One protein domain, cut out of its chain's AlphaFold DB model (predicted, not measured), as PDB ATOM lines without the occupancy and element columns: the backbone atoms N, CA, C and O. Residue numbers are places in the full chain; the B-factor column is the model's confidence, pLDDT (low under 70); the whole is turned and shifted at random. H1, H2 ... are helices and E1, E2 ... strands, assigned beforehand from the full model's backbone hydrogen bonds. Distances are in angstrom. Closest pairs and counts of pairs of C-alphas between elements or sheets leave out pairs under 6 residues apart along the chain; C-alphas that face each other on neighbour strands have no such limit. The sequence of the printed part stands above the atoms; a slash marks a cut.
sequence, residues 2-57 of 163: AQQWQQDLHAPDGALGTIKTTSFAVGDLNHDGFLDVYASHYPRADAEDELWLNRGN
ATOM      1  N   ALA A   2     -18.381  20.982  17.275       29.36
ATOM      2  CA  ALA A   2     -19.667  21.560  17.716       29.36
ATOM      3  C   ALA A   2     -19.569  22.970  18.345       29.36
ATOM      4  O   ALA A   2     -20.524  23.731  18.292       29.36
ATOM      5  N   GLN A   3     -18.412  23.339  18.905       26.52
ATOM      6  CA  GLN A   3     -18.241  24.615  19.615       26.52
ATOM      7  C   GLN A   3     -18.037  25.839  18.706       26.52
ATOM      8  O   GLN A   3     -18.296  26.949  19.152       26.52
ATOM      9  N   GLN A   4     -17.622  25.652  17.446       34.34
ATOM     10  CA  GLN A   4     -17.430  26.767  16.506       34.34
ATOM     11  C   GLN A   4     -18.784  27.311  16.015       34.34
ATOM     12  O   GLN A   4     -19.018  28.511  16.053       34.34
ATOM     13  N   TRP A   5     -19.726  26.418  15.686       36.25
ATOM     14  CA  TRP A   5     -21.077  26.773  15.221       36.25
ATOM     15  C   TRP A   5     -21.897  27.567  16.240       36.25
ATOM     16  O   TRP A   5     -22.757  28.363  15.879       36.25
ATOM     17  N   GLN A   6     -21.645  27.336  17.526       31.86
ATOM     18  CA  GLN A   6     -22.388  27.985  18.598       31.86
ATOM     19  C   GLN A   6     -21.934  29.435  18.824       31.86
ATOM     20  O   GLN A   6     -22.698  30.216  19.378       31.86
ATOM     21  N   GLN A   7     -20.732  29.813  18.372       36.59
ATOM     22  CA  GLN A   7     -20.251  31.196  18.447       36.59
ATOM     23  C   GLN A   7     -20.820  32.072  17.325       36.59
ATOM     24  O   GLN A   7     -21.183  33.216  17.589       36.59
ATOM     25  N   ASP A   8     -21.008  31.528  16.119       45.66
ATOM     26  CA  ASP A   8     -21.534  32.294  14.977       45.66
ATOM     27  C   ASP A   8     -23.033  32.627  15.124       45.66
ATOM     28  O   ASP A   8     -23.497  33.669  14.663       45.66
ATOM     29  N   LEU A   9     -23.796  31.806  15.860       41.81
ATOM     30  CA  LEU A   9     -25.199  32.081  16.218       41.81
ATOM     31  C   LEU A   9     -25.375  33.245  17.213       41.81
ATOM     32  O   LEU A   9     -26.489  33.741  17.372       41.81
ATOM     33  N   HIS A  10     -24.300  33.664  17.888       37.97
ATOM     34  CA  HIS A  10     -24.307  34.744  18.880       37.97
ATOM     35  C   HIS A  10     -23.602  36.021  18.403       37.97
ATOM     36  O   HIS A  10     -23.418  36.942  19.203       37.97
ATOM     37  N   ALA A  11     -23.241  36.122  17.119       43.91
ATOM     38  CA  ALA A  11     -22.901  37.417  16.542       43.91
ATOM     39  C   ALA A  11     -24.106  38.369  16.720       43.91
ATOM     40  O   ALA A  11     -25.240  37.948  16.473       43.91
ATOM     41  N   PRO A  12     -23.906  39.630  17.152       46.25
ATOM     42  CA  PRO A  12     -25.000  40.577  17.403       46.25
ATOM     43  C   PRO A  12     -25.882  40.834  16.168       46.25
ATOM     44  O   PRO A  12     -27.033  41.235  16.324       46.25
ATOM     45  N   ASP A  13     -25.374  40.509  14.976       51.47
ATOM     46  CA  ASP A  13     -26.060  40.646  13.691       51.47
ATOM     47  C   ASP A  13     -26.579  39.310  13.123       51.47
ATOM     48  O   ASP A  13     -27.089  39.284  12.013       51.47
ATOM     49  N   GLY A  14     -26.475  38.198  13.864       50.16
ATOM     50  CA  GLY A  14     -26.812  36.855  13.384       50.16
ATOM     51  C   GLY A  14     -25.828  36.312  12.334       50.16
ATOM     52  O   GLY A  14     -25.160  37.052  11.619       50.16
ATOM     53  N   ALA A  15     -25.746  34.984  12.214       55.72
ATOM     54  CA  ALA A  15     -24.862  34.309  11.252       55.72
ATOM     55  C   ALA A  15     -25.200  34.588   9.767       55.72
ATOM     56  O   ALA A  15     -24.441  34.192   8.889       55.72
ATOM     57  N   LEU A  16     -26.335  35.242   9.491       57.16
ATOM     58  CA  LEU A  16     -26.856  35.552   8.152       57.16
ATOM     59  C   LEU A  16     -27.069  37.064   7.939       57.16
ATOM     60  O   LEU A  16     -27.820  37.464   7.059       57.16
ATOM     61  N   GLY A  17     -26.422  37.908   8.747       59.19
ATOM     62  CA  GLY A  17     -26.578  39.358   8.668       59.19
ATOM     63  C   GLY A  17     -27.892  39.876   9.263       59.19
ATOM     64  O   GLY A  17     -28.779  39.137   9.689       59.19
ATOM     65  N   THR A  18     -28.010  41.203   9.310       60.53
ATOM     66  CA  THR A  18     -29.102  41.918   9.992       60.53
ATOM     67  C   THR A  18     -30.414  41.942   9.197       60.53
ATOM     68  O   THR A  18     -31.442  42.405   9.702       60.53
ATOM     69  N   ILE A  19     -30.405  41.457   7.952       65.81
ATOM     70  CA  ILE A  19     -31.558  41.444   7.052       65.81
ATOM     71  C   ILE A  19     -32.314  40.124   7.232       65.81
ATOM     72  O   ILE A  19     -31.742  39.041   7.233       65.81
ATOM     73  N   LYS A  20     -33.642  40.194   7.383       71.88
ATOM     74  CA  LYS A  20     -34.477  38.986   7.413       71.88
ATOM     75  C   LYS A  20     -34.456  38.288   6.052       71.88
ATOM     76  O   LYS A  20     -35.154  38.735   5.141       71.88
ATOM     77  N   THR A  21     -33.739  37.174   5.964       75.81
ATOM     78  CA  THR A  21     -33.765  36.234   4.835       75.81
ATOM     79  C   THR A  21     -35.124  35.541   4.713       75.81
ATOM     80  O   THR A  21     -35.660  35.047   5.710       75.81
ATOM     81  N   THR A  22     -35.698  35.492   3.504       83.38
ATOM     82  CA  THR A  22     -36.984  34.812   3.250       83.38
ATOM     83  C   THR A  22     -36.785  33.369   2.800       83.38
ATOM     84  O   THR A  22     -37.575  32.499   3.172       83.38
ATOM     85  N   SER A  23     -35.716  33.090   2.056       88.94
ATOM     86  CA  SER A  23     -35.326  31.740   1.658       88.94
ATOM     87  C   SER A  23     -33.818  31.634   1.432       88.94
ATOM     88  O   SER A  23     -33.142  32.631   1.202       88.94
ATOM     89  N   PHE A  24     -33.276  30.419   1.496       91.75
ATOM     90  CA  PHE A  24     -31.896  30.157   1.100       91.75
ATOM     91  C   PHE A  24     -31.778  28.785   0.446       91.75
ATOM     92  O   PHE A  24     -32.517  27.869   0.799       91.75
ATOM     93  N   ALA A  25     -30.832  28.640  -0.472       93.25
ATOM     94  CA  ALA A  25     -30.436  27.371  -1.061       93.25
ATOM     95  C   ALA A  25     -28.946  27.127  -0.809       93.25
ATOM     96  O   ALA A  25     -28.156  28.068  -0.705       93.25
ATOM     97  N   VAL A  26     -28.570  25.855  -0.719       94.81
ATOM     98  CA  VAL A  26     -27.174  25.428  -0.577       94.81
ATOM     99  C   VAL A  26     -26.716  24.627  -1.789       94.81
ATOM    100  O   VAL A  26     -27.473  23.841  -2.371       94.81
ATOM    101  N   GLY A  27     -25.457  24.822  -2.154       94.94
ATOM    102  CA  GLY A  27     -24.792  24.175  -3.279       94.94
ATOM    103  C   GLY A  27     -23.298  24.464  -3.237       94.94
ATOM    104  O   GLY A  27     -22.818  24.984  -2.246       94.94
ATOM    105  N   ASP A  28     -22.575  24.117  -4.287       95.88
ATOM    106  CA  ASP A  28     -21.164  24.476  -4.463       95.88
ATOM    107  C   ASP A  28     -21.068  25.131  -5.834       95.88
ATOM    108  O   ASP A  28     -21.166  24.463  -6.867       95.88
ATOM    109  N   LEU A  29     -21.084  26.461  -5.827       94.88
ATOM    110  CA  LEU A  29     -21.299  27.276  -7.016       94.88
ATOM    111  C   LEU A  29     -20.019  27.404  -7.841       94.88
ATOM    112  O   LEU A  29     -20.081  27.518  -9.065       94.88
ATOM    113  N   ASN A  30     -18.870  27.417  -7.171       94.88
ATOM    114  CA  ASN A  30     -17.559  27.569  -7.791       94.88
ATOM    115  C   ASN A  30     -16.829  26.222  -7.996       94.88
ATOM    116  O   ASN A  30     -15.737  26.226  -8.565       94.88
ATOM    117  N   HIS A  31     -17.445  25.100  -7.602       93.88
ATOM    118  CA  HIS A  31     -16.913  23.738  -7.686       93.88
ATOM    119  C   HIS A  31     -15.585  23.555  -6.936       93.88
ATOM    120  O   HIS A  31     -14.679  22.873  -7.424       93.88
ATOM    121  N   ASP A  32     -15.454  24.152  -5.752       94.31
ATOM    122  CA  ASP A  32     -14.250  24.035  -4.922       94.31
ATOM    123  C   ASP A  32     -14.342  22.959  -3.824       94.31
ATOM    124  O   ASP A  32     -13.371  22.715  -3.102       94.31
ATOM    125  N   GLY A  33     -15.478  22.261  -3.738       95.06
ATOM    126  CA  GLY A  33     -15.724  21.194  -2.774       95.06
ATOM    127  C   GLY A  33     -16.309  21.674  -1.448       95.06
ATOM    128  O   GLY A  33     -16.485  20.857  -0.531       95.06
ATOM    129  N   PHE A  34     -16.633  22.962  -1.329       95.38
ATOM    130  CA  PHE A  34     -17.228  23.557  -0.143       95.38
ATOM    131  C   PHE A  34     -18.653  24.045  -0.416       95.38
ATOM    132  O   PHE A  34     -19.007  24.486  -1.499       95.38
ATOM    133  N   LEU A  35     -19.522  23.904   0.590       95.00
ATOM    134  CA  LEU A  35     -20.905  24.358   0.466       95.00
ATOM    135  C   LEU A  35     -20.977  25.878   0.601       95.00
ATOM    136  O   LEU A  35     -20.634  26.408   1.661       95.00
ATOM    137  N   ASP A  36     -21.517  26.506  -0.430       95.31
ATOM    138  CA  ASP A  36     -21.939  27.894  -0.528       95.31
ATOM    139  C   ASP A  36     -23.418  28.055  -0.160       95.31
ATOM    140  O   ASP A  36     -24.218  27.107  -0.188       95.31
ATOM    141  N   VAL A  37     -23.793  29.293   0.152       94.38
ATOM    142  CA  VAL A  37     -25.170  29.672   0.471       94.38
ATOM    143  C   VAL A  37     -25.607  30.799  -0.450       94.38
ATOM    144  O   VAL A  37     -24.928  31.817  -0.552       94.38
ATOM    145  N   TYR A  38     -26.770  30.639  -1.072       92.81
ATOM    146  CA  TYR A  38     -27.484  31.718  -1.746       92.81
ATOM    147  C   TYR A  38     -28.752  32.031  -0.955       92.81
ATOM    148  O   TYR A  38     -29.602  31.152  -0.811       92.81
ATOM    149  N   ALA A  39     -28.895  33.249  -0.442       91.12
ATOM    150  CA  ALA A  39     -30.130  33.726   0.171       91.12
ATOM    151  C   ALA A  39     -30.907  34.597  -0.804       91.12
ATOM    152  O   ALA A  39     -30.350  35.504  -1.419       91.12
ATOM    153  N   SER A  40     -32.217  34.365  -0.859       88.38
ATOM    154  CA  SER A  40     -33.137  35.298  -1.485       88.38
ATOM    155  C   SER A  40     -33.902  36.100  -0.444       88.38
ATOM    156  O   SER A  40     -34.282  35.600   0.622       88.38
ATOM    157  N   HIS A  41     -34.142  37.361  -0.790       87.81
ATOM    158  CA  HIS A  41     -34.958  38.290  -0.020       87.81
ATOM    159  C   HIS A  41     -36.315  38.568  -0.676       87.81
ATOM    160  O   HIS A  41     -37.110  39.350  -0.148       87.81
ATOM    161  N   TYR A  42     -36.639  37.902  -1.789       84.25
ATOM    162  CA  TYR A  42     -37.929  38.047  -2.462       84.25
ATOM    163  C   TYR A  42     -39.116  37.826  -1.492       84.25
ATOM    164  O   TYR A  42     -39.074  36.895  -0.678       84.25
ATOM    165  N   PRO A  43     -40.200  38.632  -1.561       86.56
ATOM    166  CA  PRO A  43     -40.491  39.697  -2.533       86.56
ATOM    167  C   PRO A  43     -40.029  41.101  -2.110       86.56
ATOM    168  O   PRO A  43     -40.582  42.094  -2.585       86.56
ATOM    169  N   ARG A  44     -39.078  41.223  -1.181       83.31
ATOM    170  CA  ARG A  44     -38.625  42.534  -0.710       83.31
ATOM    171  C   ARG A  44     -37.920  43.297  -1.827       83.31
ATOM    172  O   ARG A  44     -37.039  42.765  -2.486       83.31
ATOM    173  N   ALA A  45     -38.306  44.556  -2.007       83.50
ATOM    174  CA  ALA A  45     -37.668  45.469  -2.956       83.50
ATOM    175  C   ALA A  45     -36.531  46.289  -2.319       83.50
ATOM    176  O   ALA A  45     -35.815  46.995  -3.020       83.50
ATOM    177  N   ASP A  46     -36.394  46.230  -0.992       87.12
ATOM    178  CA  ASP A  46     -35.421  46.982  -0.195       87.12
ATOM    179  C   ASP A  46     -34.230  46.127   0.273       87.12
ATOM    180  O   ASP A  46     -33.471  46.554   1.141       87.12
ATOM    181  N   ALA A  47     -34.078  44.920  -0.273       85.06
ATOM    182  CA  ALA A  47     -32.972  44.015   0.014       85.06
ATOM    183  C   ALA A  47     -32.542  43.290  -1.267       85.06
ATOM    184  O   ALA A  47     -33.388  42.865  -2.054       85.06
ATOM    185  N   GLU A  48     -31.232  43.162  -1.463       88.50
ATOM    186  CA  GLU A  48     -30.637  42.392  -2.558       88.50
ATOM    187  C   GLU A  48     -30.439  40.939  -2.124       88.50
ATOM    188  O   GLU A  48     -30.259  40.666  -0.940       88.50
ATOM    189  N   ASP A  49     -30.477  40.001  -3.066       90.19
ATOM    190  CA  ASP A  49     -30.108  38.611  -2.793       90.19
ATOM    191  C   ASP A  49     -28.607  38.513  -2.472       90.19
ATOM    192  O   ASP A  49     -27.788  39.273  -2.993       90.19
ATOM    193  N   GLU A  50     -28.238  37.566  -1.614       91.12
ATOM    194  CA  GLU A  50     -26.886  37.458  -1.069       91.12
ATOM    195  C   GLU A  50     -26.271  36.096  -1.399       91.12
ATOM    196  O   GLU A  50     -26.925  35.054  -1.327       91.12
ATOM    197  N   LEU A  51     -24.986  36.106  -1.753       91.94
ATOM    198  CA  LEU A  51     -24.192  34.909  -2.014       91.94
ATOM    199  C   LEU A  51     -23.001  34.882  -1.059       91.94
ATOM    200  O   LEU A  51     -22.133  35.757  -1.108       91.94
ATOM    201  N   TRP A  52     -22.915  33.832  -0.250       93.62
ATOM    202  CA  TRP A  52     -21.748  33.554   0.576       93.62
ATOM    203  C   TRP A  52     -20.997  32.370   0.005       93.62
ATOM    204  O   TRP A  52     -21.454  31.229   0.086       93.62
ATOM    205  N   LEU A  53     -19.818  32.673  -0.537       94.81
ATOM    206  CA  LEU A  53     -18.858  31.660  -0.936       94.81
ATOM    207  C   LEU A  53     -18.083  31.176   0.284       94.81
ATOM    208  O   LEU A  53     -17.497  31.973   1.030       94.81
ATOM    209  N   ASN A  54     -18.060  29.867   0.473       93.62
ATOM    210  CA  ASN A  54     -17.242  29.257   1.497       93.62
ATOM    211  C   ASN A  54     -15.779  29.301   1.061       93.62
ATOM    212  O   ASN A  54     -15.407  28.816   0.006       93.62
ATOM    213  N   ARG A  55     -14.913  29.885   1.893       92.44
ATOM    214  CA  ARG A  55     -13.481  30.036   1.571       92.44
ATOM    215  C   ARG A  55     -12.672  28.752   1.763       92.44
ATOM    216  O   ARG A  55     -11.448  28.774   1.636       92.44
ATOM    217  N   GLY A  56     -13.346  27.669   2.126       92.06
ATOM    218  CA  GLY A  56     -12.768  26.353   2.254       92.06
ATOM    219  C   GLY A  56     -11.744  26.212   3.373       92.06
ATOM    220  O   GLY A  56     -11.689  26.976   4.340       92.06
ATOM    221  N   ASN A  57     -10.972  25.135   3.274       94.19
ATOM    222  CA  ASN A  57      -9.849  24.785   4.139       94.19
ATOM    223  C   ASN A  57      -9.038  23.652   3.474       94.19
ATOM    224  O   ASN A  57      -9.305  23.274   2.343       94.19
TER     225      ASN A  57
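What this domain is: This is residues 2 to 57 of the 163 residues of the protein "UnbV_ASPIC domain-containing protein" of Spirosoma sp. HMF3257 (UniProt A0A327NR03). This model has little regular structure: three short strands side by side make a small sheet, and H1 sits away from it beyond a long link, of which residues 9 to 14 stick out. The 56 printed residues hold H1, E1, E2 and E3 in that order, a mixed class with 20 residues in named elements. The sheet E1 - E2 - E3 is an antiparallel meander, each strand beside the one before. The flat whole, 35 by 29 by 13 A, is only just loose, close to compact, with a radius of gyration of the C-alphas of 12.7 A.

Where its parts are: Find C-alpha 2 at (-19.667, 21.560, 17.716); H1 runs from there to residue 8, 11.2 A. E1 is residues 23 to 27, 13.9 A; E2 is 36 to 40, 13.5 A; E3 is 50 to 52, ending at C-alpha 52 (-21.748, 33.554, 0.576).

How they stand to each other: H1 is not on the sheet; 0 of its 3 O i to N i+4 pairs and 1 of 4 O i to N i+3 pairs are within hydrogen-bond range. Hairpin E1 and E2 has N 25 and O 38 at 2.8 A; hairpin E2 and E3 has N 39 and O 50 at 2.8 A.

The domain as a whole: The farthest C-alphas, of Ala 2 and Ala 45, are 36.4 A apart. The printed part has no cut. The link H1 to E1 is long. Residues 2 to 19 have pLDDT under 70.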